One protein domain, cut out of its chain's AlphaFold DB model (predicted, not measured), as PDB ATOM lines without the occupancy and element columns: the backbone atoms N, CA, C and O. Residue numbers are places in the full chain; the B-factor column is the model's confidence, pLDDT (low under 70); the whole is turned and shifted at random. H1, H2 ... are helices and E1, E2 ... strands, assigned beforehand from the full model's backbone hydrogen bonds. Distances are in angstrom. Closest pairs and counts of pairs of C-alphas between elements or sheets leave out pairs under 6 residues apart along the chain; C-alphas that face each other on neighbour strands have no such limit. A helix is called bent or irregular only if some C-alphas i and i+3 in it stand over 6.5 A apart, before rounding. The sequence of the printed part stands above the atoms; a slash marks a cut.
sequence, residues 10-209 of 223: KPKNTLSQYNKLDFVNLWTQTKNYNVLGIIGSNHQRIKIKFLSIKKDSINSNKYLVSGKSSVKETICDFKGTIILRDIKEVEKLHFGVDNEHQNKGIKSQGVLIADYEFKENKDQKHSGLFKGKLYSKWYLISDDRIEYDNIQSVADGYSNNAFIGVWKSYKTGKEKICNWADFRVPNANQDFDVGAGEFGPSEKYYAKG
ATOM      1  N   LYS A  10     -24.263  -1.685 -37.099       93.69
ATOM      2  CA  LYS A  10     -25.462  -1.631 -37.933       93.69
ATOM      3  C   LYS A  10     -25.038  -1.560 -39.411       93.69
ATOM      4  O   LYS A  10     -24.110  -0.823 -39.757       93.69
ATOM      5  N   PRO A  11     -25.734  -2.257 -40.325       90.56
ATOM      6  CA  PRO A  11     -25.360  -2.278 -41.742       90.56
ATOM      7  C   PRO A  11     -25.593  -0.932 -42.447       90.56
ATOM      8  O   PRO A  11     -24.982  -0.656 -43.479       90.56
ATOM      9  N   LYS A  12     -26.478  -0.093 -41.895       95.44
ATOM     10  CA  LYS A  12     -26.885   1.192 -42.467       95.44
ATOM     11  C   LYS A  12     -25.745   2.214 -42.413       95.44
ATOM     12  O   LYS A  12     -25.228   2.504 -41.340       95.44
ATOM     13  N   ASN A  13     -25.439   2.826 -43.557       96.31
ATOM     14  CA  ASN A  13     -24.632   4.043 -43.610       96.31
ATOM     15  C   ASN A  13     -25.495   5.250 -43.192       96.31
ATOM     16  O   ASN A  13     -26.506   5.557 -43.828       96.31
ATOM     17  N   THR A  14     -25.099   5.923 -42.116       95.88
ATOM     18  CA  THR A  14     -25.755   7.102 -41.539       95.88
ATOM     19  C   THR A  14     -25.012   8.406 -41.842       95.88
ATOM     20  O   THR A  14     -25.332   9.430 -41.252       95.88
ATOM     21  N   LEU A  15     -24.070   8.429 -42.795       96.12
ATOM     22  CA  LEU A  15     -23.261   9.610 -43.136       96.12
ATOM     23  C   LEU A  15     -24.089  10.895 -43.298       96.12
ATOM     24  O   LEU A  15     -23.713  11.930 -42.760       96.12
ATOM     25  N   SER A  16     -25.227  10.847 -43.995       94.50
ATOM     26  CA  SER A  16     -26.084  12.025 -44.206       94.50
ATOM     27  C   SER A  16     -26.707  12.593 -42.927       94.50
ATOM     28  O   SER A  16     -27.113  13.751 -42.922       94.50
ATOM     29  N   GLN A  17     -26.780  11.803 -41.853       94.06
ATOM     30  CA  GLN A  17     -27.267  12.236 -40.541       94.06
ATOM     31  C   GLN A  17     -26.189  13.011 -39.778       94.06
ATOM     32  O   GLN A  17     -26.500  13.947 -39.052       94.06
ATOM     33  N   TYR A  18     -24.923  12.648 -39.987       94.19
ATOM     34  CA  TYR A  18     -23.795  13.145 -39.201       94.19
ATOM     35  C   TYR A  18     -22.891  14.127 -39.957       94.19
ATOM     36  O   TYR A  18     -22.089  14.820 -39.340       94.19
ATOM     37  N   ASN A  19     -22.995  14.234 -41.285       90.75
ATOM     38  CA  ASN A  19     -22.055  15.013 -42.098       90.75
ATOM     39  C   ASN A  19     -22.030  16.518 -41.793       90.75
ATOM     40  O   ASN A  19     -21.079  17.200 -42.173       90.75
ATOM     41  N   LYS A  20     -23.043  17.063 -41.115       91.56
ATOM     42  CA  LYS A  20     -23.038  18.458 -40.658       91.56
ATOM     43  C   LYS A  20     -22.123  18.674 -39.453       91.56
ATOM     44  O   LYS A  20     -21.527  19.746 -39.366       91.56
ATOM     45  N   LEU A  21     -21.908  17.652 -38.626       93.75
ATOM     46  CA  LEU A  21     -21.040  17.703 -37.448       93.75
ATOM     47  C   LEU A  21     -19.561  17.783 -37.835       93.75
ATOM     48  O   LEU A  21     -19.160  17.315 -38.905       93.75
ATOM     49  N   ASP A  22     -18.753  18.414 -36.989       93.50
ATOM     50  CA  ASP A  22     -17.309  18.523 -37.189       93.50
ATOM     51  C   ASP A  22     -16.574  17.395 -36.452       93.50
ATOM     52  O   ASP A  22     -16.768  17.192 -35.257       93.50
ATOM     53  N   PHE A  23     -15.732  16.666 -37.185       96.38
ATOM     54  CA  PHE A  23     -14.957  15.526 -36.697       96.38
ATOM     55  C   PHE A  23     -13.481  15.868 -36.425       96.38
ATOM     56  O   PHE A  23     -12.691  14.978 -36.115       96.38
ATOM     57  N   VAL A  24     -13.069  17.139 -36.541       96.25
ATOM     58  CA  VAL A  24     -11.670  17.568 -36.336       96.25
ATOM     59  C   VAL A  24     -11.117  17.144 -34.972       96.25
ATOM     60  O   VAL A  24      -9.940  16.781 -34.880       96.25
ATOM     61  N   ASN A  25     -11.936  17.161 -33.917       95.06
ATOM     62  CA  ASN A  25     -11.507  16.760 -32.574       95.06
ATOM     63  C   ASN A  25     -11.037  15.298 -32.521       95.06
ATOM     64  O   ASN A  25     -10.041  15.018 -31.853       95.06
ATOM     65  N   LEU A  26     -11.660  14.401 -33.299       97.50
ATOM     66  CA  LEU A  26     -11.256  12.996 -33.377       97.50
ATOM     67  C   LEU A  26      -9.776  12.854 -33.732       97.50
ATOM     68  O   LEU A  26      -9.084  12.027 -33.155       97.50
ATOM     69  N   TRP A  27      -9.273  13.677 -34.651       97.62
ATOM     70  CA  TRP A  27      -7.922  13.546 -35.211       97.62
ATOM     71  C   TRP A  27      -6.892  14.496 -34.590       97.62
ATOM     72  O   TRP A  27      -5.752  14.561 -35.053       97.62
ATOM     73  N   THR A  28      -7.285  15.263 -33.569       94.94
ATOM     74  CA  THR A  28      -6.429  16.271 -32.914       94.94
ATOM     75  C   THR A  28      -6.262  16.060 -31.410       94.94
ATOM     76  O   THR A  28      -5.354  16.647 -30.819       94.94
ATOM     77  N   GLN A  29      -7.076  15.202 -30.795       92.81
ATOM     78  CA  GLN A  29      -7.036  14.927 -29.359       92.81
ATOM     79  C   GLN A  29      -5.795  14.133 -28.922       92.81
ATOM     80  O   GLN A  29      -5.227  14.401 -27.859       92.81
ATOM     81  N   THR A  30      -5.353  13.174 -29.734       94.69
ATOM     82  CA  THR A  30      -4.265  12.260 -29.372       94.69
ATOM     83  C   THR A  30      -2.909  12.968 -29.377       94.69
ATOM     84  O   THR A  30      -2.508  13.622 -30.345       94.69
ATOM     85  N   LYS A  31      -2.156  12.827 -28.280       94.62
ATOM     86  CA  LYS A  31      -0.773  13.319 -28.198       94.62
ATOM     87  C   LYS A  31       0.101  12.577 -29.208       94.62
ATOM     88  O   LYS A  31      -0.016  11.368 -29.362       94.62
ATOM     89  N   ASN A  32       1.014  13.284 -29.878       94.56
ATOM     90  CA  ASN A  32       1.730  12.713 -31.025       94.56
ATOM     91  C   ASN A  32       2.603  11.492 -30.685       94.56
ATOM     92  O   ASN A  32       2.795  10.647 -31.548       94.56
ATOM     93  N   TYR A  33       3.077  11.364 -29.443       93.38
ATOM     94  CA  TYR A  33       3.824  10.183 -28.997       93.38
ATOM     95  C   TYR A  33       2.983   8.898 -28.959       93.38
ATOM     96  O   TYR A  33       3.546   7.810 -29.015       93.38
ATOM     97  N   ASN A  34       1.653   9.024 -28.920       95.62
ATOM     98  CA  ASN A  34       0.715   7.909 -29.039       95.62
ATOM     99  C   ASN A  34       0.310   7.642 -30.496       95.62
ATOM    100  O   ASN A  34      -0.457   6.722 -30.733       95.62
ATOM    101  N   VAL A  35       0.799   8.410 -31.477       97.00
ATOM    102  CA  VAL A  35       0.546   8.142 -32.901       97.00
ATOM    103  C   VAL A  35       1.683   7.279 -33.437       97.00
ATOM    104  O   VAL A  35       2.808   7.749 -33.629       97.00
ATOM    105  N   LEU A  36       1.396   6.003 -33.676       97.69
ATOM    106  CA  LEU A  36       2.392   4.988 -34.010       97.69
ATOM    107  C   LEU A  36       2.198   4.503 -35.439       97.69
ATOM    108  O   LEU A  36       1.073   4.217 -35.845       97.69
ATOM    109  N   GLY A  37       3.288   4.375 -36.200       98.12
ATOM    110  CA  GLY A  37       3.205   4.018 -37.612       98.12
ATOM    111  C   GLY A  37       4.370   3.197 -38.144       98.12
ATOM    112  O   GLY A  37       5.518   3.336 -37.719       98.12
ATOM    113  N   ILE A  38       4.060   2.379 -39.148       98.62
ATOM    114  CA  ILE A  38       5.006   1.577 -39.928       98.62
ATOM    115  C   ILE A  38       4.949   1.943 -41.411       98.62
ATOM    116  O   ILE A  38       3.892   2.278 -41.946       98.62
ATOM    117  N   ILE A  39       6.084   1.815 -42.097       98.69
ATOM    118  CA  ILE A  39       6.198   1.911 -43.550       98.69
ATOM    119  C   ILE A  39       7.071   0.776 -44.111       98.69
ATOM    120  O   ILE A  39       8.173   0.512 -43.641       98.69
ATOM    121  N   GLY A  40       6.609   0.123 -45.175       98.19
ATOM    122  CA  GLY A  40       7.275  -1.016 -45.808       98.19
ATOM    123  C   GLY A  40       7.075  -2.343 -45.071       98.19
ATOM    124  O   GLY A  40       6.605  -2.395 -43.940       98.19
ATOM    125  N   SER A  41       7.454  -3.440 -45.730       96.12
ATOM    126  CA  SER A  41       7.287  -4.813 -45.224       96.12
ATOM    127  C   SER A  41       8.183  -5.172 -44.034       96.12
ATOM    128  O   SER A  41       8.021  -6.232 -43.443       96.12
ATOM    129  N   ASN A  42       9.151  -4.315 -43.704       97.19
ATOM    130  CA  ASN A  42      10.076  -4.494 -42.589       97.19
ATOM    131  C   ASN A  42       9.697  -3.663 -41.353       97.19
ATOM    132  O   ASN A  42      10.527  -3.534 -40.455       97.19
ATOM    133  N   HIS A  43       8.504  -3.056 -41.345       98.19
ATOM    134  CA  HIS A  43       7.966  -2.253 -40.243       98.19
ATOM    135  C   HIS A  43       8.891  -1.104 -39.823       98.19
ATOM    136  O   HIS A  43       9.013  -0.786 -38.641       98.19
ATOM    137  N   GLN A  44       9.551  -0.464 -40.799       98.50
ATOM    138  CA  GLN A  44      10.293   0.774 -40.558       98.50
ATOM    139  C   GLN A  44       9.361   1.797 -39.911       98.50
ATOM    140  O   GLN A  44       8.297   2.087 -40.449       98.50
ATOM    141  N   ARG A  45       9.767   2.354 -38.770       98.31
ATOM    142  CA  ARG A  45       8.998   3.382 -38.075       98.31
ATOM    143  C   ARG A  45       8.826   4.593 -38.978       98.31
ATOM    144  O   ARG A  45       9.807   5.098 -39.541       98.31
ATOM    145  N   ILE A  46       7.587   5.045 -39.076       98.38
ATOM    146  CA  ILE A  46       7.209   6.339 -39.628       98.38
ATOM    147  C   ILE A  46       6.495   7.128 -38.536       98.38
ATOM    148  O   ILE A  46       5.668   6.586 -37.805       98.38
ATOM    149  N   LYS A  47       6.828   8.409 -38.414       98.00
ATOM    150  CA  LYS A  47       6.131   9.347 -37.532       98.00
ATOM    151  C   LYS A  47       5.242  10.237 -38.394       98.00
ATOM    152  O   LYS A  47       5.672  10.678 -39.458       98.00
ATOM    153  N   ILE A  48       4.017  10.497 -37.947       98.12
ATOM    154  CA  ILE A  48       3.051  11.364 -38.633       98.12
ATOM    155  C   ILE A  48       2.587  12.427 -37.647       98.12
ATOM    156  O   ILE A  48       2.195  12.102 -36.530       98.12
ATOM    157  N   LYS A  49       2.614  13.695 -38.054       97.81
ATOM    158  CA  LYS A  49       2.107  14.827 -37.277       97.81
ATOM    159  C   LYS A  49       1.160  15.647 -38.135       97.81
ATOM    160  O   LYS A  49       1.583  16.252 -39.116       97.81
ATOM    161  N   PHE A  50      -0.103  15.738 -37.737       98.19
ATOM    162  CA  PHE A  50      -1.001  16.747 -38.292       98.19
ATOM    163  C   PHE A  50      -0.712  18.111 -37.658       98.19
ATOM    164  O   PHE A  50      -0.556  18.227 -36.440       98.19
ATOM    165  N   LEU A  51      -0.597  19.132 -38.508       97.81
ATOM    166  CA  LEU A  51      -0.372  20.528 -38.128       97.81
ATOM    167  C   LEU A  51      -1.664  21.342 -38.226       97.81
ATOM    168  O   LEU A  51      -1.904  22.214 -37.399       97.81
ATOM    169  N   SER A  52      -2.504  21.056 -39.224       98.06
ATOM    170  CA  SER A  52      -3.824  21.664 -39.376       98.06
ATOM    171  C   SER A  52      -4.784  20.666 -40.003       98.06
ATOM    172  O   SER A  52      -4.449  20.009 -40.987       98.06
ATOM    173  N   ILE A  53      -6.007  20.626 -39.484       98.25
ATOM    174  CA  ILE A  53      -7.143  19.936 -40.091       98.25
ATOM    175  C   ILE A  53      -8.311  20.911 -40.079       98.25
ATOM    176  O   ILE A  53      -8.589  21.525 -39.050       98.25
ATOM    177  N   LYS A  54      -8.958  21.100 -41.226       97.94
ATOM    178  CA  LYS A  54     -10.108  21.998 -41.363       97.94
ATOM    179  C   LYS A  54     -11.188  21.323 -42.180       97.94
ATOM    180  O   LYS A  54     -10.894  20.802 -43.256       97.94
ATOM    181  N   LYS A  55     -12.424  21.361 -41.695       97.25
ATOM    182  CA  LYS A  55     -13.585  20.977 -42.494       97.25
ATOM    183  C   LYS A  55     -13.726  21.921 -43.692       97.25
ATOM    184  O   LYS A  55     -13.531  23.130 -43.560       97.25
ATOM    185  N   ASP A  56     -13.994  21.368 -44.867       96.75
ATOM    186  CA  ASP A  56     -14.212  22.134 -46.092       96.75
ATOM    187  C   ASP A  56     -15.571  22.855 -46.001       96.75
ATOM    188  O   ASP A  56     -16.578  22.261 -45.610       96.75
ATOM    189  N   SER A  57     -15.595  24.152 -46.314       93.00
ATOM    190  CA  SER A  57     -16.792  24.992 -46.162       93.00
ATOM    191  C   SER A  57     -17.862  24.731 -47.224       93.00
ATOM    192  O   SER A  57     -19.005  25.145 -47.046       93.00
ATOM    193  N   ILE A  58     -17.502  24.061 -48.323       93.69
ATOM    194  CA  ILE A  58     -18.397  23.767 -49.445       93.69
ATOM    195  C   ILE A  58     -18.823  22.299 -49.395       93.69
ATOM    196  O   ILE A  58     -19.996  21.980 -49.572       93.69
ATOM    197  N   ASN A  59     -17.880  21.389 -49.138       95.56
ATOM    198  CA  ASN A  59     -18.141  19.956 -49.057       95.56
ATOM    199  C   ASN A  59     -18.037  19.456 -47.611       95.56
ATOM    200  O   ASN A  59     -16.951  19.158 -47.122       95.56
ATOM    201  N   SER A  60     -19.185  19.256 -46.961       95.19
ATOM    202  CA  SER A  60     -19.266  18.822 -45.560       95.19
ATOM    203  C   SER A  60     -18.652  17.442 -45.272       95.19
ATOM    204  O   SER A  60     -18.346  17.137 -44.121       95.19
ATOM    205  N   ASN A  61     -18.415  16.624 -46.301       97.69
ATOM    206  CA  ASN A  61     -17.750  15.327 -46.179       97.69
ATOM    207  C   ASN A  61     -16.227  15.415 -46.352       97.69
ATOM    208  O   ASN A  61     -15.556  14.388 -46.317       97.69
ATOM    209  N   LYS A  62     -15.659  16.596 -46.601       98.44
ATOM    210  CA  LYS A  62     -14.241  16.761 -46.926       98.44
ATOM    211  C   LYS A  62     -13.526  17.565 -45.850       98.44
ATOM    212  O   LYS A  62     -14.027  18.570 -45.362       98.44
ATOM    213  N   TYR A  63     -12.305  17.145 -45.551       98.69
ATOM    214  CA  TYR A  63     -11.392  17.836 -44.652       98.69
ATOM    215  C   TYR A  63     -10.080  18.103 -45.371       98.69
ATOM    216  O   TYR A  63      -9.572  17.244 -46.091       98.69
ATOM    217  N   LEU A  64      -9.535  19.297 -45.171       98.62
ATOM    218  CA  LEU A  64      -8.234  19.730 -45.659       98.62
ATOM    219  C   LEU A  64      -7.206  19.524 -44.551       98.62
ATOM    220  O   LEU A  64      -7.388  20.016 -43.437       98.62
ATOM    221  N   VAL A  65      -6.125  18.816 -44.867       98.81
ATOM    222  CA  VAL A  65      -5.085  18.436 -43.908       98.81
ATOM    223  C   VAL A  65      -3.741  19.000 -44.354       98.81
ATOM    224  O   VAL A  65      -3.383  18.908 -45.531       98.81
ATOM    225  N   SER A  66      -2.970  19.533 -43.411       98.69
ATOM    226  CA  SER A  66      -1.526  19.716 -43.545       98.69
ATOM    227  C   SER A  66      -0.798  19.071 -42.373       98.69
ATOM    228  O   SER A  66      -1.302  19.024 -41.248       98.69
ATOM    229  N   GLY A  67       0.400  18.568 -42.632       98.50
ATOM    230  CA  GLY A  67       1.180  17.862 -41.632       98.50
ATOM    231  C   GLY A  67       2.615  17.619 -42.059       98.50
ATOM    232  O   GLY A  67       3.068  18.129 -43.083       98.50
ATOM    233  N   LYS A  68       3.317  16.837 -41.246       98.62
ATOM    234  CA  LYS A  68       4.682  16.374 -41.473       98.62
ATOM    235  C   LYS A  68       4.752  14.867 -41.277       98.62
ATOM    236  O   LYS A  68       4.087  14.321 -40.394       98.62
ATOM    237  N   SER A  69       5.554  14.202 -42.088       98.44
ATOM    238  CA  SER A  69       5.945  12.802 -41.939       98.44
ATOM    239  C   SER A  69       7.440  12.730 -41.642       98.44
ATOM    240  O   SER A  69       8.200  13.622 -42.021       98.44
ATOM    241  N   SER A  70       7.879  11.676 -40.960       97.75
ATOM    242  CA  SER A  70       9.299  11.408 -40.750       97.75
ATOM    243  C   SER A  70       9.606   9.923 -40.862       97.75
ATOM    244  O   SER A  70       8.974   9.097 -40.203       97.75
ATOM    245  N   VAL A  71      10.602   9.589 -41.683       97.19
ATOM    246  CA  VAL A  71      11.196   8.251 -41.764       97.19
ATOM    247  C   VAL A  71      12.697   8.399 -41.571       97.19
ATOM    248  O   VAL A  71      13.380   9.011 -42.397       97.19
ATOM    249  N   LYS A  72      13.218   7.816 -40.485       94.31
ATOM    250  CA  LYS A  72      14.579   8.099 -39.999       94.31
ATOM    251  C   LYS A  72      14.731   9.613 -39.768       94.31
ATOM    252  O   LYS A  72      13.922  10.188 -39.055       94.31
ATOM    253  N   GLU A  73      15.709  10.252 -40.400       91.88
ATOM    254  CA  GLU A  73      15.949  11.699 -40.301       91.88
ATOM    255  C   GLU A  73      15.292  12.501 -41.434       91.88
ATOM    256  O   GLU A  73      15.355  13.726 -41.454       91.88
ATOM    257  N   THR A  74      14.650  11.837 -42.403       95.81
ATOM    258  CA  THR A  74      13.981  12.555 -43.496       95.81
ATOM    259  C   THR A  74      12.613  13.021 -43.034       95.81
ATOM    260  O   THR A  74      11.757  12.181 -42.756       95.81
ATOM    261  N   ILE A  75      12.406  14.336 -42.991       97.50
ATOM    262  CA  ILE A  75      11.109  14.961 -42.724       97.50
ATOM    263  C   ILE A  75      10.543  15.514 -44.030       97.50
ATOM    264  O   ILE A  75      11.239  16.234 -44.748       97.50
ATOM    265  N   CYS A  76       9.274  15.219 -44.301       98.25
ATOM    266  CA  CYS A  76       8.535  15.771 -45.431       98.25
ATOM    267  C   CYS A  76       7.276  16.490 -44.945       98.25
ATOM    268  O   CYS A  76       6.524  15.968 -44.124       98.25
ATOM    269  N   ASP A  77       7.019  17.677 -45.483       98.50
ATOM    270  CA  ASP A  77       5.736  18.353 -45.339       98.50
ATOM    271  C   ASP A  77       4.730  17.688 -46.270       98.50
ATOM    272  O   ASP A  77       5.053  17.388 -47.420       98.50
ATOM    273  N   PHE A  78       3.494  17.507 -45.815       98.75
ATOM    274  CA  PHE A  78       2.408  17.026 -46.657       98.75
ATOM    275  C   PHE A  78       1.158  17.891 -46.559       98.75
ATOM    276  O   PHE A  78       0.868  18.530 -45.544       98.75
ATOM    277  N   LYS A  79       0.378  17.869 -47.640       98.88
ATOM    278  CA  LYS A  79      -0.977  18.419 -47.710       98.88
ATOM    279  C   LYS A  79      -1.905  17.419 -48.374       98.88
ATOM    280  O   LYS A  79      -1.486  16.664 -49.247       98.88
ATOM    281  N   GLY A  80      -3.178  17.438 -48.019       98.69
ATOM    282  CA  GLY A  80      -4.147  16.597 -48.696       98.69
ATOM    283  C   GLY A  80      -5.513  16.625 -48.053       98.69
ATOM    284  O   GLY A  80      -5.923  17.647 -47.501       98.69
ATOM    285  N   THR A  81      -6.233  15.516 -48.175       98.81
ATOM    286  CA  THR A  81      -7.645  15.459 -47.816       98.81
ATOM    287  C   THR A  81      -8.032  14.168 -47.127       98.81
ATOM    288  O   THR A  81      -7.517  13.107 -47.470       98.81
ATOM    289  N   ILE A  82      -9.013  14.272 -46.236       98.88
ATOM    290  CA  ILE A  82      -9.821  13.153 -45.746       98.88
ATOM    291  C   ILE A  82     -11.234  13.348 -46.308       98.88
ATOM    292  O   ILE A  82     -11.768  14.457 -46.253       98.88
ATOM    293  N   ILE A  83     -11.825  12.301 -46.881       98.69
ATOM    294  CA  ILE A  83     -13.162  12.319 -47.486       98.69
ATOM    295  C   ILE A  83     -14.013  11.240 -46.821       98.69
ATOM    296  O   ILE A  83     -13.754  10.050 -46.996       98.69
ATOM    297  N   LEU A  84     -15.042  11.657 -46.087       98.56
ATOM    298  CA  LEU A  84     -15.985  10.766 -45.416       98.56
ATOM    299  C   LEU A  84     -16.756   9.928 -46.439       98.56
ATOM    300  O   LEU A  84     -17.249  10.454 -47.442       98.56
ATOM    301  N   ARG A  85     -16.864   8.623 -46.176       97.88
ATOM    302  CA  ARG A  85     -17.568   7.654 -47.032       97.88
ATOM    303  C   ARG A  85     -18.725   6.993 -46.315       97.88
ATOM    304  O   ARG A  85     -19.839   6.989 -46.833       97.88
ATOM    305  N   ASP A  86     -18.473   6.505 -45.109       97.00
ATOM    306  CA  ASP A  86     -19.491   5.864 -44.294       97.00
ATOM    307  C   ASP A  86     -19.389   6.334 -42.853       97.00
ATOM    308  O   ASP A  86     -18.303   6.560 -42.322       97.00
ATOM    309  N   ILE A  87     -20.541   6.427 -42.208       96.88
ATOM    310  CA  ILE A  87     -20.637   6.446 -40.756       96.88
ATOM    311  C   ILE A  87     -21.570   5.299 -40.397       96.88
ATOM    312  O   ILE A  87     -22.647   5.173 -40.978       96.88
ATOM    313  N   LYS A  88     -21.118   4.411 -39.515       95.75
ATOM    314  CA  LYS A  88     -21.887   3.248 -39.071       95.75
ATOM    315  C   LYS A  88     -21.977   3.265 -37.563       95.75
ATOM    316  O   LYS A  88     -20.957   3.352 -36.890       95.75
ATOM    317  N   GLU A  89     -23.190   3.171 -37.049       95.50
ATOM    318  CA  GLU A  89     -23.418   3.069 -35.611       95.50
ATOM    319  C   GLU A  89     -23.204   1.637 -35.122       95.50
ATOM    320  O   GLU A  89     -23.426   0.681 -35.869       95.50
ATOM    321  N   VAL A  90     -22.842   1.485 -33.853       94.06
ATOM    322  CA  VAL A  90     -22.852   0.185 -33.167       94.06
ATOM    323  C   VAL A  90     -24.288  -0.301 -32.947       94.06
ATOM    324  O   VAL A  90     -25.218   0.493 -32.784       94.06
ATOM    325  N   GLU A  91     -24.497  -1.616 -32.935       92.31
ATOM    326  CA  GLU A  91     -25.791  -2.227 -32.600       92.31
ATOM    327  C   GLU A  91     -26.163  -2.013 -31.130       92.31
ATOM    328  O   GLU A  91     -27.339  -1.831 -30.811       92.31
ATOM    329  N   LYS A  92     -25.163  -2.025 -30.242       91.56
ATOM    330  CA  LYS A  92     -25.310  -1.837 -28.798       91.56
ATOM    331  C   LYS A  92     -24.262  -0.849 -28.310       91.56
ATOM    332  O   LYS A  92     -23.098  -0.985 -28.666       91.56
ATOM    333  N   LEU A  93     -24.692   0.119 -27.503       92.62
ATOM    334  CA  LEU A  93     -23.773   1.047 -26.854       92.62
ATOM    335  C   LEU A  93     -22.931   0.305 -25.806       92.62
ATOM    336  O   LEU A  93     -23.446  -0.581 -25.120       92.62
ATOM    337  N   HIS A  94     -21.673   0.707 -25.657       90.69
ATOM    338  CA  HIS A  94     -20.766   0.255 -24.604       90.69
ATOM    339  C   HIS A  94     -20.410   1.415 -23.669       90.69
ATOM    340  O   HIS A  94     -20.420   2.580 -24.066       90.69
ATOM    341  N   PHE A  95     -20.129   1.117 -22.404       91.75
ATOM    342  CA  PHE A  95     -19.943   2.144 -21.371       91.75
ATOM    343  C   PHE A  95     -18.693   1.915 -20.516       91.75
ATOM    344  O   PHE A  95     -18.638   2.403 -19.391       91.75
ATOM    345  N   GLY A  96     -17.702   1.203 -21.057       88.12
ATOM    346  CA  GLY A  96     -16.481   0.852 -20.334       88.12
ATOM    347  C   GLY A  96     -16.702  -0.306 -19.362       88.12
ATOM    348  O   GLY A  96     -17.762  -0.943 -19.355       88.12
ATOM    349  N   VAL A  97     -15.686  -0.582 -18.548       84.50
ATOM    350  CA  VAL A  97     -15.765  -1.590 -17.482       84.50
ATOM    351  C   VAL A  97     -16.780  -1.128 -16.434       84.50
ATOM    352  O   VAL A  97     -16.833   0.051 -16.089       84.50
ATOM    353  N   ASP A  98     -17.641  -2.042 -15.979       86.75
ATOM    354  CA  ASP A  98     -18.689  -1.778 -14.983       86.75
ATOM    355  C   ASP A  98     -19.581  -0.555 -15.287       86.75
ATOM    356  O   ASP A  98     -20.129   0.077 -14.384       86.75
ATOM    357  N   ASN A  99     -19.770  -0.235 -16.574       88.44
ATOM    358  CA  ASN A  99     -20.583   0.893 -17.039       88.44
ATOM    359  C   ASN A  99     -20.129   2.271 -16.509       88.44
ATOM    360  O   ASN A  99     -20.949   3.188 -16.382       88.44
ATOM    361  N   GLU A 100     -18.832   2.458 -16.249       89.62
ATOM    362  CA  GLU A 100     -18.233   3.709 -15.747       89.62
ATOM    363  C   GLU A 100     -18.615   4.980 -16.535       89.62
ATOM    364  O   GLU A 100     -18.521   6.105 -16.037       89.62
ATOM    365  N   HIS A 101     -19.040   4.832 -17.790       88.94
ATOM    366  CA  HIS A 101     -19.401   5.932 -18.679       88.94
ATOM    367  C   HIS A 101     -20.899   6.039 -18.981       88.94
ATOM    368  O   HIS A 101     -21.300   6.888 -19.778       88.94
ATOM    369  N   GLN A 102     -21.753   5.261 -18.315       90.31
ATOM    370  CA  GLN A 102     -23.203   5.264 -18.550       90.31
ATOM    371  C   GLN A 102     -23.860   6.618 -18.260       90.31
ATOM    372  O   GLN A 102     -24.783   7.033 -18.958       90.31
ATOM    373  N   ASN A 103     -23.319   7.364 -17.295       90.19
ATOM    374  CA  ASN A 103     -23.823   8.685 -16.919       90.19
ATOM    375  C   ASN A 103     -23.311   9.824 -17.823       90.19
ATOM    376  O   ASN A 103     -23.705  10.971 -17.628       90.19
ATOM    377  N   LYS A 104     -22.469   9.542 -18.834       88.31
ATOM    378  CA  LYS A 104     -21.977  10.563 -19.782       88.31
ATOM    379  C   LYS A 104     -23.052  11.067 -20.751       88.31
ATOM    380  O   LYS A 104     -22.784  11.993 -21.504       88.31
ATOM    381  N   GLY A 105     -24.246  10.472 -20.759       91.12
ATOM    382  CA  GLY A 105     -25.345  10.894 -21.632       91.12
ATOM    383  C   GLY A 105     -25.184  10.470 -23.093       91.12
ATOM    384  O   GLY A 105     -25.800  11.078 -23.963       91.12
ATOM    385  N   ILE A 106     -24.385   9.433 -23.366       93.44
ATOM    386  CA  ILE A 106     -24.101   8.950 -24.724       93.44
ATOM    387  C   ILE A 106     -25.402   8.565 -25.446       93.44
ATOM    388  O   ILE A 106     -26.178   7.738 -24.971       93.44
ATOM    389  N   LYS A 107     -25.626   9.175 -26.611       93.81
ATOM    390  CA  LYS A 107     -26.785   8.974 -27.491       93.81
ATOM    391  C   LYS A 107     -26.506   7.986 -28.611       93.81
ATOM    392  O   LYS A 107     -27.395   7.233 -28.997       93.81
ATOM    393  N   SER A 108     -25.288   8.010 -29.141       94.62
ATOM    394  CA  SER A 108     -24.865   7.151 -30.242       94.62
ATOM    395  C   SER A 108     -23.363   6.902 -30.180       94.62
ATOM    396  O   SER A 108     -22.618   7.688 -29.596       94.62
ATOM    397  N   GLN A 109     -22.933   5.801 -30.777       95.31
ATOM    398  CA  GLN A 109     -21.545   5.376 -30.911       95.31
ATOM    399  C   GLN A 109     -21.371   4.757 -32.283       95.31
ATOM    400  O   GLN A 109     -22.310   4.164 -32.826       95.31
ATOM    401  N   GLY A 110     -20.173   4.846 -32.842       95.31
ATOM    402  CA  GLY A 110     -19.943   4.265 -34.145       95.31
ATOM    403  C   GLY A 110     -18.527   4.381 -34.658       95.31
ATOM    404  O   GLY A 110     -17.597   4.806 -33.975       95.31
ATOM    405  N   VAL A 111     -18.399   4.000 -35.923       96.19
ATOM    406  CA  VAL A 111     -17.179   4.100 -36.705       96.19
ATOM    407  C   VAL A 111     -17.425   5.009 -37.899       96.19
ATOM    408  O   VAL A 111     -18.362   4.819 -38.677       96.19
ATOM    409  N   LEU A 112     -16.559   6.000 -38.045       97.38
ATOM    410  CA  LEU A 112     -16.396   6.811 -39.240       97.38
ATOM    411  C   LEU A 112     -15.376   6.130 -40.152       97.38
ATOM    412  O   LEU A 112     -14.285   5.772 -39.710       97.38
ATOM    413  N   ILE A 113     -15.731   5.976 -41.426       97.81
ATOM    414  CA  ILE A 113     -14.891   5.419 -42.484       97.81
ATOM    415  C   ILE A 113     -14.682   6.493 -43.549       97.81
ATOM    416  O   ILE A 113     -15.640   7.043 -44.102       97.81
ATOM    417  N   ALA A 114     -13.426   6.781 -43.862       98.62
ATOM    418  CA  ALA A 114     -13.049   7.784 -44.846       98.62
ATOM    419  C   ALA A 114     -11.953   7.268 -45.778       98.62
ATOM    420  O   ALA A 114     -11.182   6.380 -45.420       98.62
ATOM    421  N   ASP A 115     -11.861   7.849 -46.968       98.81
ATOM    422  CA  ASP A 115     -10.651   7.745 -47.781       98.81
ATOM    423  C   ASP A 115      -9.737   8.925 -47.446       98.81
ATOM    424  O   ASP A 115     -10.214  10.039 -47.210       98.81
ATOM    425  N   TYR A 116      -8.425   8.714 -47.461       98.88
ATOM    426  CA  TYR A 116      -7.457   9.799 -47.331       98.88
ATOM    427  C   TYR A 116      -6.443   9.779 -48.472       98.88
ATOM    428  O   TYR A 116      -6.084   8.726 -49.002       98.88
ATOM    429  N   GLU A 117      -5.958  10.965 -48.824       98.88
ATOM    430  CA  GLU A 117      -4.840  11.159 -49.742       98.88
ATOM    431  C   GLU A 117      -3.988  12.326 -49.238       98.88
ATOM    432  O   GLU A 117      -4.489  13.447 -49.149       98.88
ATOM    433  N   PHE A 118      -2.709  12.088 -48.935       98.88
ATOM    434  CA  PHE A 118      -1.751  13.115 -48.516       98.88
ATOM    435  C   PHE A 118      -0.534  13.126 -49.442       98.88
ATOM    436  O   PHE A 118       0.110  12.104 -49.668       98.88
ATOM    437  N   LYS A 119      -0.218  14.297 -49.986       98.88
ATOM    438  CA  LYS A 119       0.881  14.537 -50.924       98.88
ATOM    439  C   LYS A 119       2.017  15.208 -50.182       98.88
ATOM    440  O   LYS A 119       1.839  16.332 -49.710       98.88
ATOM    441  N   GLU A 120       3.154  14.533 -50.081       98.75
ATOM    442  CA  GLU A 120       4.379  15.166 -49.599       98.75
ATOM    443  C   GLU A 120       4.875  16.205 -50.614       98.75
ATOM    444  O   GLU A 120       4.548  16.146 -51.804       98.75
ATOM    445  N   ASN A 121       5.666  17.175 -50.164       98.06
ATOM    446  CA  ASN A 121       6.287  18.135 -51.063       98.06
ATOM    447  C   ASN A 121       7.254  17.412 -52.018       98.06
ATOM    448  O   ASN A 121       8.219  16.779 -51.586       98.06
ATOM    449  N   LYS A 122       7.008  17.531 -53.327       96.75
ATOM    450  CA  LYS A 122       7.813  16.886 -54.376       96.75
ATOM    451  C   LYS A 122       9.267  17.358 -54.400       96.75
ATOM    452  O   LYS A 122      10.122  16.601 -54.853       96.75
ATOM    453  N   ASP A 123       9.539  18.555 -53.887       96.62
ATOM    454  CA  ASP A 123      10.887  19.125 -53.839       96.62
ATOM    455  C   ASP A 123      11.731  18.533 -52.695       96.62
ATOM    456  O   ASP A 123      12.958  18.640 -52.694       96.62
ATOM    457  N   GLN A 124      11.098  17.861 -51.724       95.69
ATOM    458  CA  GLN A 124      11.797  17.188 -50.631       95.69
ATOM    459  C   GLN A 124      12.281  15.795 -51.050       95.69
ATOM    460  O   GLN A 124      11.641  15.071 -51.822       95.69
ATOM    461  N   LYS A 125      13.446  15.401 -50.522       94.31
ATOM    462  CA  LYS A 125      14.034  14.083 -50.785       94.31
ATOM    463  C   LYS A 125      13.140  12.987 -50.218       94.31
ATOM    464  O   LYS A 125      12.564  13.134 -49.152       94.31
ATOM    465  N   HIS A 126      13.092  11.857 -50.922       94.44
ATOM    466  CA  HIS A 126      12.313  10.683 -50.515       94.44
ATOM    467  C   HIS A 126      10.825  10.976 -50.267       94.44
ATOM    468  O   HIS A 126      10.213  10.309 -49.443       94.44
ATOM    469  N   SER A 127      10.252  11.916 -51.022       97.69
ATOM    470  CA  SER A 127       8.832  12.255 -50.984       97.69
ATOM    471  C   SER A 127       7.955  11.310 -51.818       97.69
ATOM    472  O   SER A 127       8.400  10.619 -52.754       97.69
ATOM    473  N   GLY A 128       6.677  11.271 -51.462       98.44
ATOM    474  CA  GLY A 128       5.663  10.436 -52.075       98.44
ATOM    475  C   GLY A 128       4.231  10.805 -51.689       98.44
ATOM    476  O   GLY A 128       3.926  11.880 -51.178       98.44
ATOM    477  N   LEU A 129       3.327   9.887 -52.012       98.75
ATOM    478  CA  LEU A 129       1.889  10.006 -51.826       98.75
ATOM    479  C   LEU A 129       1.408   8.957 -50.830       98.75
ATOM    480  O   LEU A 129       1.511   7.764 -51.113       98.75
ATOM    481  N   PHE A 130       0.812   9.389 -49.727       98.88
ATOM    482  CA  PHE A 130       0.020   8.522 -48.864       98.88
ATOM    483  C   PHE A 130      -1.404   8.422 -49.409       98.88
ATOM    484  O   PHE A 130      -2.013   9.444 -49.721       98.88
ATOM    485  N   LYS A 131      -1.957   7.213 -49.492       98.75
ATOM    486  CA  LYS A 131      -3.372   6.989 -49.817       98.75
ATOM    487  C   LYS A 131      -3.893   5.747 -49.102       98.75
ATOM    488  O   LYS A 131      -3.158   4.765 -48.976       98.75
ATOM    489  N   GLY A 132      -5.147   5.765 -48.676       98.62
ATOM    490  CA  GLY A 132      -5.736   4.626 -47.980       98.62
ATOM    491  C   GLY A 132      -7.095   4.924 -47.370       98.62
ATOM    492  O   GLY A 132      -7.788   5.854 -47.788       98.62
ATOM    493  N   LYS A 133      -7.454   4.119 -46.370       98.62
ATOM    494  CA  LYS A 133      -8.676   4.264 -45.582       98.62
ATOM    495  C   LYS A 133      -8.364   4.678 -44.154       98.62
ATOM    496  O   LYS A 133      -7.393   4.213 -43.569       98.62
ATOM    497  N   LEU A 134      -9.205   5.549 -43.622       98.44
ATOM    498  CA  LEU A 134      -9.213   5.985 -42.238       98.44
ATOM    499  C   LEU A 134     -10.442   5.412 -41.544       98.44
ATOM    500  O   LEU A 134     -11.549   5.493 -42.078       98.44
ATOM    501  N   TYR A 135     -10.233   4.891 -40.344       97.69
ATOM    502  CA  TYR A 135     -11.266   4.387 -39.459       97.69
ATOM    503  C   TYR A 135     -11.148   5.060 -38.087       97.69
ATOM    504  O   TYR A 135     -10.119   4.935 -37.423       97.69
ATOM    505  N   SER A 136     -12.199   5.751 -37.655       97.44
ATOM    506  CA  SER A 136     -12.236   6.468 -36.374       97.44
ATOM    507  C   SER A 136     -13.462   6.062 -35.567       97.44
ATOM    508  O   SER A 136     -14.582   6.151 -36.064       97.44
ATOM    509  N   LYS A 137     -13.254   5.634 -34.324       95.81
ATOM    510  CA  LYS A 137     -14.298   5.347 -33.338       95.81
ATOM    511  C   LYS A 137     -14.702   6.638 -32.632       95.81
ATOM    512  O   LYS A 137     -13.840   7.430 -32.234       95.81
ATOM    513  N   TRP A 138     -16.003   6.841 -32.486       96.31
ATOM    514  CA  TRP A 138     -16.580   8.057 -31.926       96.31
ATOM    515  C   TRP A 138     -17.816   7.751 -31.081       96.31
ATOM    516  O   TRP A 138     -18.487   6.735 -31.280       96.31
ATOM    517  N   TYR A 139     -18.153   8.670 -30.178       95.56
ATOM    518  CA  TYR A 139     -19.446   8.697 -29.495       95.56
ATOM    519  C   TYR A 139     -20.060  10.100 -29.518       95.56
ATOM    520  O   TYR A 139     -19.366  11.098 -29.681       95.56
ATOM    521  N   LEU A 140     -21.381  10.171 -29.380       95.31
ATOM    522  CA  LEU A 140     -22.183  11.394 -29.373       95.31
ATOM    523  C   LEU A 140     -22.805  11.561 -27.981       95.31
ATOM    524  O   LEU A 140     -23.514  10.660 -27.543       95.31
ATOM    525  N   ILE A 141     -22.568  12.679 -27.285       88.25
ATOM    526  CA  ILE A 141     -23.167  12.966 -25.953       88.25
ATOM    527  C   ILE A 141     -24.421  13.857 -26.055       88.25
ATOM    528  O   ILE A 141     -25.388  13.683 -25.315       88.25
ATOM    529  N   SER A 142     -24.424  14.815 -26.977       79.25
ATOM    530  CA  SER A 142     -25.559  15.692 -27.296       79.25
ATOM    531  C   SER A 142     -25.651  15.850 -28.809       79.25
ATOM    532  O   SER A 142     -24.690  15.503 -29.491       79.25
ATOM    533  N   ASP A 143     -26.760  16.383 -29.330       70.25
ATOM    534  CA  ASP A 143     -27.086  16.362 -30.769       70.25
ATOM    535  C   ASP A 143     -25.990  16.927 -31.701       70.25
ATOM    536  O   ASP A 143     -25.942  16.545 -32.867       70.25
ATOM    537  N   ASP A 144     -25.043  17.718 -31.180       79.00
ATOM    538  CA  ASP A 144     -23.951  18.314 -31.960       79.00
ATOM    539  C   ASP A 144     -22.525  17.967 -31.492       79.00
ATOM    540  O   ASP A 144     -21.548  18.428 -32.087       79.00
ATOM    541  N   ARG A 145     -22.358  17.173 -30.423       88.50
ATOM    542  CA  ARG A 145     -21.040  16.944 -29.805       88.50
ATOM    543  C   ARG A 145     -20.538  15.524 -30.035       88.50
ATOM    544  O   ARG A 145     -20.760  14.634 -29.210       88.50
ATOM    545  N   ILE A 146     -19.849  15.347 -31.161       94.69
ATOM    546  CA  ILE A 146     -19.039  14.159 -31.439       94.69
ATOM    547  C   ILE A 146     -17.777  14.211 -30.590       94.69
ATOM    548  O   ILE A 146     -17.146  15.257 -30.480       94.69
ATOM    549  N   GLU A 147     -17.392  13.077 -30.029       95.44
ATOM    550  CA  GLU A 147     -16.194  12.913 -29.223       95.44
ATOM    551  C   GLU A 147     -15.385  11.705 -29.673       95.44
ATOM    552  O   GLU A 147     -15.912  10.728 -30.216       95.44
ATOM    553  N   TYR A 148     -14.085  11.784 -29.412       96.50
ATOM    554  CA  TYR A 148     -13.174  10.666 -29.574       96.50
ATOM    555  C   TYR A 148     -13.554   9.539 -28.620       96.50
ATOM    556  O   TYR A 148     -13.618   9.744 -27.405       96.50
ATOM    557  N   ASP A 149     -13.776   8.341 -29.160       94.75
ATOM    558  CA  ASP A 149     -14.117   7.189 -28.333       94.75
ATOM    559  C   ASP A 149     -12.893   6.655 -27.600       94.75
ATOM    560  O   ASP A 149     -12.166   5.823 -28.130       94.75
ATOM    561  N   ASN A 150     -12.696   7.134 -26.372       93.00
ATOM    562  CA  ASN A 150     -11.727   6.658 -25.387       93.00
ATOM    563  C   ASN A 150     -12.356   5.812 -24.269       93.00
ATOM    564  O   ASN A 150     -11.739   5.657 -23.214       93.00
ATOM    565  N   ILE A 151     -13.566   5.285 -24.468       92.31
ATOM    566  CA  ILE A 151     -14.306   4.561 -23.424       92.31
ATOM    567  C   ILE A 151     -13.566   3.290 -23.000       92.31
ATOM    568  O   ILE A 151     -13.543   2.960 -21.827       92.31
ATOM    569  N   GLN A 152     -12.916   2.614 -23.946       88.56
ATOM    570  CA  GLN A 152     -12.110   1.418 -23.686       88.56
ATOM    571  C   GLN A 152     -10.608   1.732 -23.651       88.56
ATOM    572  O   GLN A 152      -9.796   0.867 -23.951       88.56
ATOM    573  N   SER A 153     -10.204   2.970 -23.337       88.81
ATOM    574  CA  SER A 153      -8.786   3.376 -23.422       88.81
ATOM    575  C   SER A 153      -7.847   2.640 -22.463       88.81
ATOM    576  O   SER A 153      -6.639   2.646 -22.681       88.81
ATOM    577  N   VAL A 154      -8.397   1.992 -21.433       85.00
ATOM    578  CA  VAL A 154      -7.663   1.136 -20.490       85.00
ATOM    579  C   VAL A 154      -7.572  -0.327 -20.938       85.00
ATOM    580  O   VAL A 154      -6.890  -1.110 -20.285       85.00
ATOM    581  N   ALA A 155      -8.261  -0.717 -22.014       86.81
ATOM    582  CA  ALA A 155      -8.194  -2.075 -22.539       86.81
ATOM    583  C   ALA A 155      -6.869  -2.301 -23.278       86.81
ATOM    584  O   ALA A 155      -6.469  -1.474 -24.101       86.81
ATOM    585  N   ASP A 156      -6.236  -3.455 -23.052       85.12
ATOM    586  CA  ASP A 156      -4.916  -3.791 -23.602       85.12
ATOM    587  C   ASP A 156      -4.829  -3.551 -25.118       85.12
ATOM    588  O   ASP A 156      -3.885  -2.940 -25.612       85.12
ATOM    589  N   GLY A 157      -5.839  -3.981 -25.878       86.12
ATOM    590  CA  GLY A 157      -5.875  -3.881 -27.341       86.12
ATOM    591  C   GLY A 157      -6.339  -2.533 -27.905       86.12
ATOM    592  O   GLY A 157      -6.547  -2.430 -29.118       86.12
ATOM    593  N   TYR A 158      -6.549  -1.514 -27.068       90.56
ATOM    594  CA  TYR A 158      -7.177  -0.273 -27.503       90.56
ATOM    595  C   TYR A 158      -6.376   0.439 -28.606       90.56
ATOM    596  O   TYR A 158      -5.172   0.674 -28.508       90.56
ATOM    597  N   SER A 159      -7.083   0.815 -29.672       93.50
ATOM    598  CA  SER A 159      -6.597   1.731 -30.702       93.50
ATOM    599  C   SER A 159      -7.756   2.493 -31.334       93.50
ATOM    600  O   SER A 159      -8.921   2.064 -31.292       93.50
ATOM    601  N   ASN A 160      -7.420   3.627 -31.944       96.00
ATOM    602  CA  ASN A 160      -8.354   4.474 -32.672       96.00
ATOM    603  C   ASN A 160      -7.638   5.176 -33.842       96.00
ATOM    604  O   ASN A 160      -6.417   5.107 -33.954       96.00
ATOM    605  N   ASN A 161      -8.381   5.859 -34.715       97.50
ATOM    606  CA  ASN A 161      -7.853   6.604 -35.860       97.50
ATOM    607  C   ASN A 161      -6.878   5.785 -36.721       97.50
ATOM    608  O   ASN A 161      -5.771   6.234 -37.011       97.50
ATOM    609  N   ALA A 162      -7.272   4.582 -37.140       97.69
ATOM    610  CA  ALA A 162      -6.431   3.760 -38.001       97.69
ATOM    611  C   ALA A 162      -6.443   4.253 -39.440       97.69
ATOM    612  O   ALA A 162      -7.449   4.162 -40.142       97.69
ATOM    613  N   PHE A 163      -5.278   4.690 -39.895       98.56
ATOM    614  CA  PHE A 163      -4.950   4.934 -41.286       98.56
ATOM    615  C   PHE A 163      -4.280   3.679 -41.844       98.56
ATOM    616  O   PHE A 163      -3.170   3.320 -41.451       98.56
ATOM    617  N   ILE A 164      -4.971   2.997 -42.752       98.50
ATOM    618  CA  ILE A 164      -4.523   1.757 -43.387       98.50
ATOM    619  C   ILE A 164      -4.380   2.021 -44.879       98.50
ATOM    620  O   ILE A 164      -5.360   2.331 -45.567       98.50
ATOM    621  N   GLY A 165      -3.165   1.894 -45.402       98.38
ATOM    622  CA  GLY A 165      -2.913   2.258 -46.785       98.38
ATOM    623  C   GLY A 165      -1.491   2.026 -47.256       98.38
ATOM    624  O   GLY A 165      -0.773   1.134 -46.798       98.38
ATOM    625  N   VAL A 166      -1.101   2.831 -48.239       98.81
ATOM    626  CA  VAL A 166       0.214   2.768 -48.870       98.81
ATOM    627  C   VAL A 166       0.837   4.148 -48.989       98.81
ATOM    628  O   VAL A 166       0.148   5.160 -49.123       98.81
ATOM    629  N   TRP A 167       2.163   4.166 -49.002       98.81
ATOM    630  CA  TRP A 167       2.966   5.290 -49.457       98.81
ATOM    631  C   TRP A 167       3.575   4.953 -50.821       98.81
ATOM    632  O   TRP A 167       4.206   3.907 -50.982       98.81
ATOM    633  N   LYS A 168       3.395   5.831 -51.809       98.69
ATOM    634  CA  LYS A 168       3.912   5.688 -53.176       98.69
ATOM    635  C   LYS A 168       4.992   6.722 -53.450       98.69
ATOM    636  O   LYS A 168       4.711   7.915 -53.473       98.69
ATOM    637  N   SER A 169       6.208   6.273 -53.739       98.38
ATOM    638  CA  SER A 169       7.328   7.159 -54.070       98.38
ATOM    639  C   SER A 169       7.057   7.975 -55.334       98.38
ATOM    640  O   SER A 169       6.735   7.396 -56.372       98.38
ATOM    641  N   TYR A 170       7.303   9.289 -55.302       98.31
ATOM    642  CA  TYR A 170       7.266  10.098 -56.528       98.31
ATOM    643  C   TYR A 170       8.419   9.774 -57.473       98.31
ATOM    644  O   TYR A 170       8.219   9.691 -58.679       98.31
ATOM    645  N   LYS A 171       9.615   9.536 -56.925       97.31
ATOM    646  CA  LYS A 171      10.815   9.247 -57.720       97.31
ATOM    647  C   LYS A 171      10.755   7.893 -58.426       97.31
ATOM    648  O   LYS A 171      11.225   7.772 -59.547       97.31
ATOM    649  N   THR A 172      10.260   6.858 -57.746       97.50
ATOM    650  CA  THR A 172      10.363   5.470 -58.244       97.50
ATOM    651  C   THR A 172       9.028   4.840 -58.612       97.50
ATOM    652  O   THR A 172       9.015   3.749 -59.169       97.50
ATOM    653  N   GLY A 173       7.902   5.458 -58.245       97.62
ATOM    654  CA  GLY A 173       6.568   4.880 -58.421       97.62
ATOM    655  C   GLY A 173       6.268   3.661 -57.539       97.62
ATOM    656  O   GLY A 173       5.128   3.202 -57.539       97.62
ATOM    657  N   LYS A 174       7.247   3.148 -56.778       98.19
ATOM    658  CA  LYS A 174       7.083   1.983 -55.901       98.19
ATOM    659  C   LYS A 174       6.177   2.309 -54.717       98.19
ATOM    660  O   LYS A 174       6.330   3.360 -54.091       98.19
ATOM    661  N   GLU A 175       5.288   1.374 -54.399       98.44
ATOM    662  CA  GLU A 175       4.407   1.437 -53.236       98.44
ATOM    663  C   GLU A 175       4.993   0.645 -52.058       98.44
ATOM    664  O   GLU A 175       5.701  -0.350 -52.231       98.44
ATOM    665  N   LYS A 176       4.716   1.120 -50.847       98.56
ATOM    666  CA  LYS A 176       5.021   0.464 -49.576       98.56
ATOM    667  C   LYS A 176       3.764   0.482 -48.722       98.56
ATOM    668  O   LYS A 176       3.090   1.507 -48.701       98.56
ATOM    669  N   ILE A 177       3.501  -0.595 -47.982       98.44
ATOM    670  CA  ILE A 177       2.517  -0.572 -46.886       98.44
ATOM    671  C   ILE A 177       2.838   0.625 -45.992       98.44
ATOM    672  O   ILE A 177       4.009   0.867 -45.713       98.44
ATOM    673  N   CYS A 178       1.834   1.392 -45.592       98.62
ATOM    674  CA  CYS A 178       2.003   2.514 -44.685       98.62
ATOM    675  C   CYS A 178       0.768   2.606 -43.800       98.62
ATOM    676  O   CYS A 178      -0.270   3.100 -44.238       98.62
ATOM    677  N   ASN A 179       0.904   2.114 -42.572       98.56
ATOM    678  CA  ASN A 179      -0.188   2.015 -41.615       98.56
ATOM    679  C   ASN A 179       0.195   2.762 -40.344       98.56
ATOM    680  O   ASN A 179       1.316   2.604 -39.859       98.56
ATOM    681  N   TRP A 180      -0.721   3.547 -39.794       98.62
ATOM    682  CA  TRP A 180      -0.544   4.186 -38.495       98.62
ATOM    683  C   TRP A 180      -1.882   4.359 -37.791       98.62
ATOM    684  O   TRP A 180      -2.928   4.373 -38.436       98.62
ATOM    685  N   ALA A 181      -1.849   4.469 -36.472       97.88
ATOM    686  CA  ALA A 181      -3.029   4.735 -35.663       97.88
ATOM    687  C   ALA A 181      -2.632   5.326 -34.312       97.88
ATOM    688  O   ALA A 181      -1.444   5.455 -33.994       97.88
ATOM    689  N   ASP A 182      -3.640   5.653 -33.518       96.81
ATOM    690  CA  ASP A 182      -3.462   5.969 -32.115       96.81
ATOM    691  C   ASP A 182      -3.263   4.673 -31.315       96.81
ATOM    692  O   ASP A 182      -3.990   3.696 -31.499       96.81
ATOM    693  N   PHE A 183      -2.300   4.700 -30.396       95.38
ATOM    694  CA  PHE A 183      -1.945   3.682 -29.403       95.38
ATOM    695  C   PHE A 183      -1.363   2.368 -29.932       95.38
ATOM    696  O   PHE A 183      -0.374   1.917 -29.366       95.38
ATOM    697  N   ARG A 184      -1.885   1.764 -31.010       94.88
ATOM    698  CA  ARG A 184      -1.339   0.516 -31.590       94.88
ATOM    699  C   ARG A 184      -1.412   0.499 -33.114       94.88
ATOM    700  O   ARG A 184      -2.404   0.907 -33.703       94.88
ATOM    701  N   VAL A 185      -0.365  -0.002 -33.774       96.19
ATOM    702  CA  VAL A 185      -0.263  -0.006 -35.245       96.19
ATOM    703  C   VAL A 185      -1.199  -1.059 -35.868       96.19
ATOM    704  O   VAL A 185      -1.057  -2.246 -35.569       96.19
ATOM    705  N   PRO A 186      -2.097  -0.688 -36.801       94.62
ATOM    706  CA  PRO A 186      -3.018  -1.633 -37.417       94.62
ATOM    707  C   PRO A 186      -2.316  -2.464 -38.496       94.62
ATOM    708  O   PRO A 186      -1.437  -1.980 -39.218       94.62
ATOM    709  N   ASN A 187      -2.747  -3.719 -38.653       94.00
ATOM    710  CA  ASN A 187      -2.238  -4.649 -39.671       94.00
ATOM    711  C   ASN A 187      -0.701  -4.785 -39.677       94.00
ATOM    712  O   ASN A 187      -0.086  -4.935 -40.735       94.00
ATOM    713  N   ALA A 188      -0.077  -4.705 -38.501       94.06
ATOM    714  CA  ALA A 188       1.312  -5.093 -38.317       94.06
ATOM    715  C   ALA A 188       1.449  -6.627 -38.260       94.06
ATOM    716  O   ALA A 188       0.454  -7.354 -38.217       94.06
ATOM    717  N   ASN A 189       2.688  -7.126 -38.275       94.25
ATOM    718  CA  ASN A 189       2.917  -8.555 -38.075       94.25
ATOM    719  C   ASN A 189       2.540  -8.937 -36.641       94.25
ATOM    720  O   ASN A 189       2.656  -8.118 -35.733       94.25
ATOM    721  N   GLN A 190       2.149 -10.192 -36.428       91.50
ATOM    722  CA  GLN A 190       1.766 -10.682 -35.102       91.50
ATOM    723  C   GLN A 190       2.895 -10.562 -34.065       91.50
ATOM    724  O   GLN A 190       2.623 -10.378 -32.889       91.50
ATOM    725  N   ASP A 191       4.155 -10.633 -34.497       95.44
ATOM    726  CA  ASP A 191       5.341 -10.509 -33.646       95.44
ATOM    727  C   ASP A 191       5.845  -9.066 -33.489       95.44
ATOM    728  O   ASP A 191       6.919  -8.848 -32.931       95.44
ATOM    729  N   PHE A 192       5.120  -8.079 -34.025       96.94
ATOM    730  CA  PHE A 192       5.543  -6.681 -33.998       96.94
ATOM    731  C   PHE A 192       5.321  -6.027 -32.634       96.94
ATOM    732  O   PHE A 192       6.237  -5.392 -32.118       96.94
ATOM    733  N   ASP A 193       4.125  -6.181 -32.073       95.56
ATOM    734  CA  ASP A 193       3.725  -5.602 -30.792       95.56
ATOM    735  C   ASP A 193       3.639  -6.715 -29.742       95.56
ATOM    736  O   ASP A 193       2.765  -7.577 -29.806       95.56
ATOM    737  N   VAL A 194       4.589  -6.716 -28.810       95.12
ATOM    738  CA  VAL A 194       4.708  -7.680 -27.702       95.12
ATOM    739  C   VAL A 194       4.256  -7.077 -26.371       95.12
ATOM    740  O   VAL A 194       4.457  -7.670 -25.313       95.12
ATOM    741  N   GLY A 195       3.673  -5.879 -26.411       91.38
ATOM    742  CA  GLY A 195       3.198  -5.171 -25.239       91.38
ATOM    743  C   GLY A 195       1.891  -5.746 -24.698       91.38
ATOM    744  O   GLY A 195       0.881  -5.792 -25.408       91.38
ATOM    745  N   ALA A 196       1.911  -6.171 -23.430       84.94
ATOM    746  CA  ALA A 196       0.762  -6.782 -22.762       84.94
ATOM    747  C   ALA A 196      -0.340  -5.769 -22.412       84.94
ATOM    748  O   ALA A 196      -1.503  -6.104 -22.554       84.94
ATOM    749  N   GLY A 197       0.026  -4.543 -22.019       85.19
ATOM    750  CA  GLY A 197      -0.920  -3.453 -21.739       85.19
ATOM    751  C   GLY A 197      -0.740  -2.295 -22.717       85.19
ATOM    752  O   GLY A 197      -1.572  -2.060 -23.588       85.19
ATOM    753  N   GLU A 198       0.403  -1.615 -22.632       89.38
ATOM    754  CA  GLU A 198       0.803  -0.579 -23.593       89.38
ATOM    755  C   GLU A 198       1.522  -1.179 -24.805       89.38
ATOM    756  O   GLU A 198       2.041  -2.291 -24.732       89.38
ATOM    757  N   PHE A 199       1.598  -0.430 -25.907       94.88
ATOM    758  CA  PHE A 199       2.378  -0.823 -27.079       94.88
ATOM    759  C   PHE A 199       3.854  -1.049 -26.726       94.88
ATOM    760  O   PHE A 199       4.519  -0.176 -26.164       94.88
ATOM    761  N   GLY A 200       4.385  -2.199 -27.138       95.50
ATOM    762  CA  GLY A 200       5.787  -2.555 -26.953       95.50
ATOM    763  C   GLY A 200       6.348  -3.158 -28.236       95.50
ATOM    764  O   GLY A 200       6.006  -4.296 -28.551       95.50
ATOM    765  N   PRO A 201       7.204  -2.453 -28.998       96.50
ATOM    766  CA  PRO A 201       7.764  -3.022 -30.213       96.50
ATOM    767  C   PRO A 201       8.728  -4.158 -29.853       96.50
ATOM    768  O   PRO A 201       9.584  -4.004 -28.986       96.50
ATOM    769  N   SER A 202       8.635  -5.286 -30.550       97.56
ATOM    770  CA  SER A 202       9.593  -6.386 -30.400       97.56
ATOM    771  C   SER A 202      11.017  -5.943 -30.754       97.56
ATOM    772  O   SER A 202      11.229  -5.201 -31.722       97.56
ATOM    773  N   GLU A 203      12.011  -6.460 -30.023       97.12
ATOM    774  CA  GLU A 203      13.440  -6.162 -30.224       97.12
ATOM    775  C   GLU A 203      13.900  -6.388 -31.671       97.12
ATOM    776  O   GLU A 203      14.737  -5.654 -32.203       97.12
ATOM    777  N   LYS A 204      13.272  -7.350 -32.364       97.69
ATOM    778  CA  LYS A 204      13.469  -7.638 -33.793       97.69
ATOM    779  C   LYS A 204      13.354  -6.390 -34.679       97.69
ATOM    780  O   LYS A 204      13.982  -6.313 -35.739       97.69
ATOM    781  N   TYR A 205      12.558  -5.410 -34.260       97.94
ATOM    782  CA  TYR A 205      12.268  -4.191 -35.005       97.94
ATOM    783  C   TYR A 205      13.048  -2.968 -34.511       97.94
ATOM    784  O   TYR A 205      12.945  -1.905 -35.122       97.94
ATOM    785  N   TYR A 206      13.901  -3.081 -33.491       97.56
ATOM    786  CA  TYR A 206      14.648  -1.942 -32.938       97.56
ATOM    787  C   TYR A 206      15.487  -1.205 -33.985       97.56
ATOM    788  O   TYR A 206      15.360   0.012 -34.146       97.56
ATOM    789  N   ALA A 207      16.231  -1.946 -34.811       97.50
ATOM    790  CA  ALA A 207      17.013  -1.390 -35.922       97.50
ATOM    791  C   ALA A 207      16.160  -0.737 -37.035       97.50
ATOM    792  O   ALA A 207      16.691  -0.168 -37.989       97.50
ATOM    793  N   LYS A 208      14.830  -0.833 -36.949       98.06
ATOM    794  CA  LYS A 208      13.853  -0.225 -37.861       98.06
ATOM    795  C   LYS A 208      13.279   1.075 -37.292       98.06
ATOM    796  O   LYS A 208      12.232   1.524 -37.740       98.06
ATOM    797  N   GLY A 209      13.994   1.714 -36.364       96.31
ATOM    798  CA  GLY A 209      13.626   2.998 -35.760       96.31
ATOM    799  C   GLY A 209      12.786   2.869 -34.493       96.31
ATOM    800  O   GLY A 209      12.161   3.844 -34.098       96.31
TER     801      GLY A 209
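AT A GLANCE: This is residues 10 to 209 of the 223 residues of an uncharacterized protein of Aquimarina aggregata (UniProt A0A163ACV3). What does the model show first? It is a closed barrel of eight antiparallel strands, with the short helix H1 on its outside, H2 set between E2 and E7, and H3 beside the start of E2. What is it made of? The printed part has 200 residues, in the order H1, H2, E1 to E9, H3, and is mostly strand. Round the ring run E1 E2 E3 E4 E5 E6 E8 E9 and back to E1, while E7 pairs onto E6 outside the ring. The whole is compact, with a radius of gyration of the C-alphas of 17.4 A and spans of 49 by 44 by 28 A.

HOW THE PARTS SIT: Where are the first helices? H1, residues 15 to 18, lies outside the barrel at a height over the sheet of 7.8 A, and only just over E5, residues 108 to 120, on which 3 of its 4 C-alphas fall. H2, residues 24 to 27, stands at the sheet's level; its closest C-alphas to E7, residues 146 to 148, are those of Leu 26 and Tyr 148, 4.9 A apart. Which strands are antiparallel neighbours within hydrogen-bond range? E1, residues 35 to 39, and E2, residues 44 to 55, are antiparallel neighbours, with N 39 and O 44 within hydrogen-bond range at 2.8 A; E2 and E3, residues 62 to 71, are antiparallel neighbours, with N 49 and O 68 at 2.8 A; E3 and E4, residues 74 to 89, are antiparallel neighbours, with N 78 and O 67 at 2.8 A; E4 and E5 are antiparallel neighbours, with N 83 and O 115 at 2.8 A. E5 and E6, residues 128 to 140, are antiparallel neighbours, with N 112 and O 136 within hydrogen-bond range at 2.8 A, and E6 and E7 are antiparallel neighbours, with N 147 and O 139 at 2.8 A. E1 to E7 form a meander, each strand the antiparallel neighbour and hairpin partner of the one before. How does the ring close? E6 and E8, residues 160 to 169, are antiparallel neighbours, with N 133 and O 164 within hydrogen-bond range at 2.9 A; E8 and E9, residues 175 to 182, form a hairpin, with N 163 and O 180 at 2.8 A; E9 and E1 are antiparallel neighbours, with N 38 and O 179 at 2.8 A. What of H3? H3, residues 203 to 208, stands at the sheet's level, the C-alphas of Lys 208 and Gln 44 of E2 being its closest to that strand, 4.6 A. H3 is irregular, C-alphas 204 and 207 being 7.5 A apart, and in H3 0 of 2 O i to N i+4 pairs but 2 of 3 O i to N i+3 pairs are within hydrogen-bond range, while H1 and H2 are too short for an O i to N i+4 pair.

IN THESE COORDINATES: Where do the first and last elements lie? H1 begins at C-alpha 15 (-23.261, 9.610, -43.136), and H3 ends at C-alpha 208 (13.853, -0.225, -37.861). How long are the longer strands? E4 spans 39.4 A, E5 36.0 A, E6 35.9 A and E2 31.3 A; E2, E4 and E6 bend by 60, 69 and 51 degrees at residues 51, 77 and 132, and E3 by 53 degrees at residue 66.

THE WHOLE: How large is it? The two C-alphas farthest apart, those of Asn 103 and Thr 172, are 53.7 A apart. Is it unbroken and sure? The printed part has no cut; its long links are E4 to E5, E7 to E8 and E9 to H3. The mean pLDDT of the printed part is 95.3, and no printed residue is under 70.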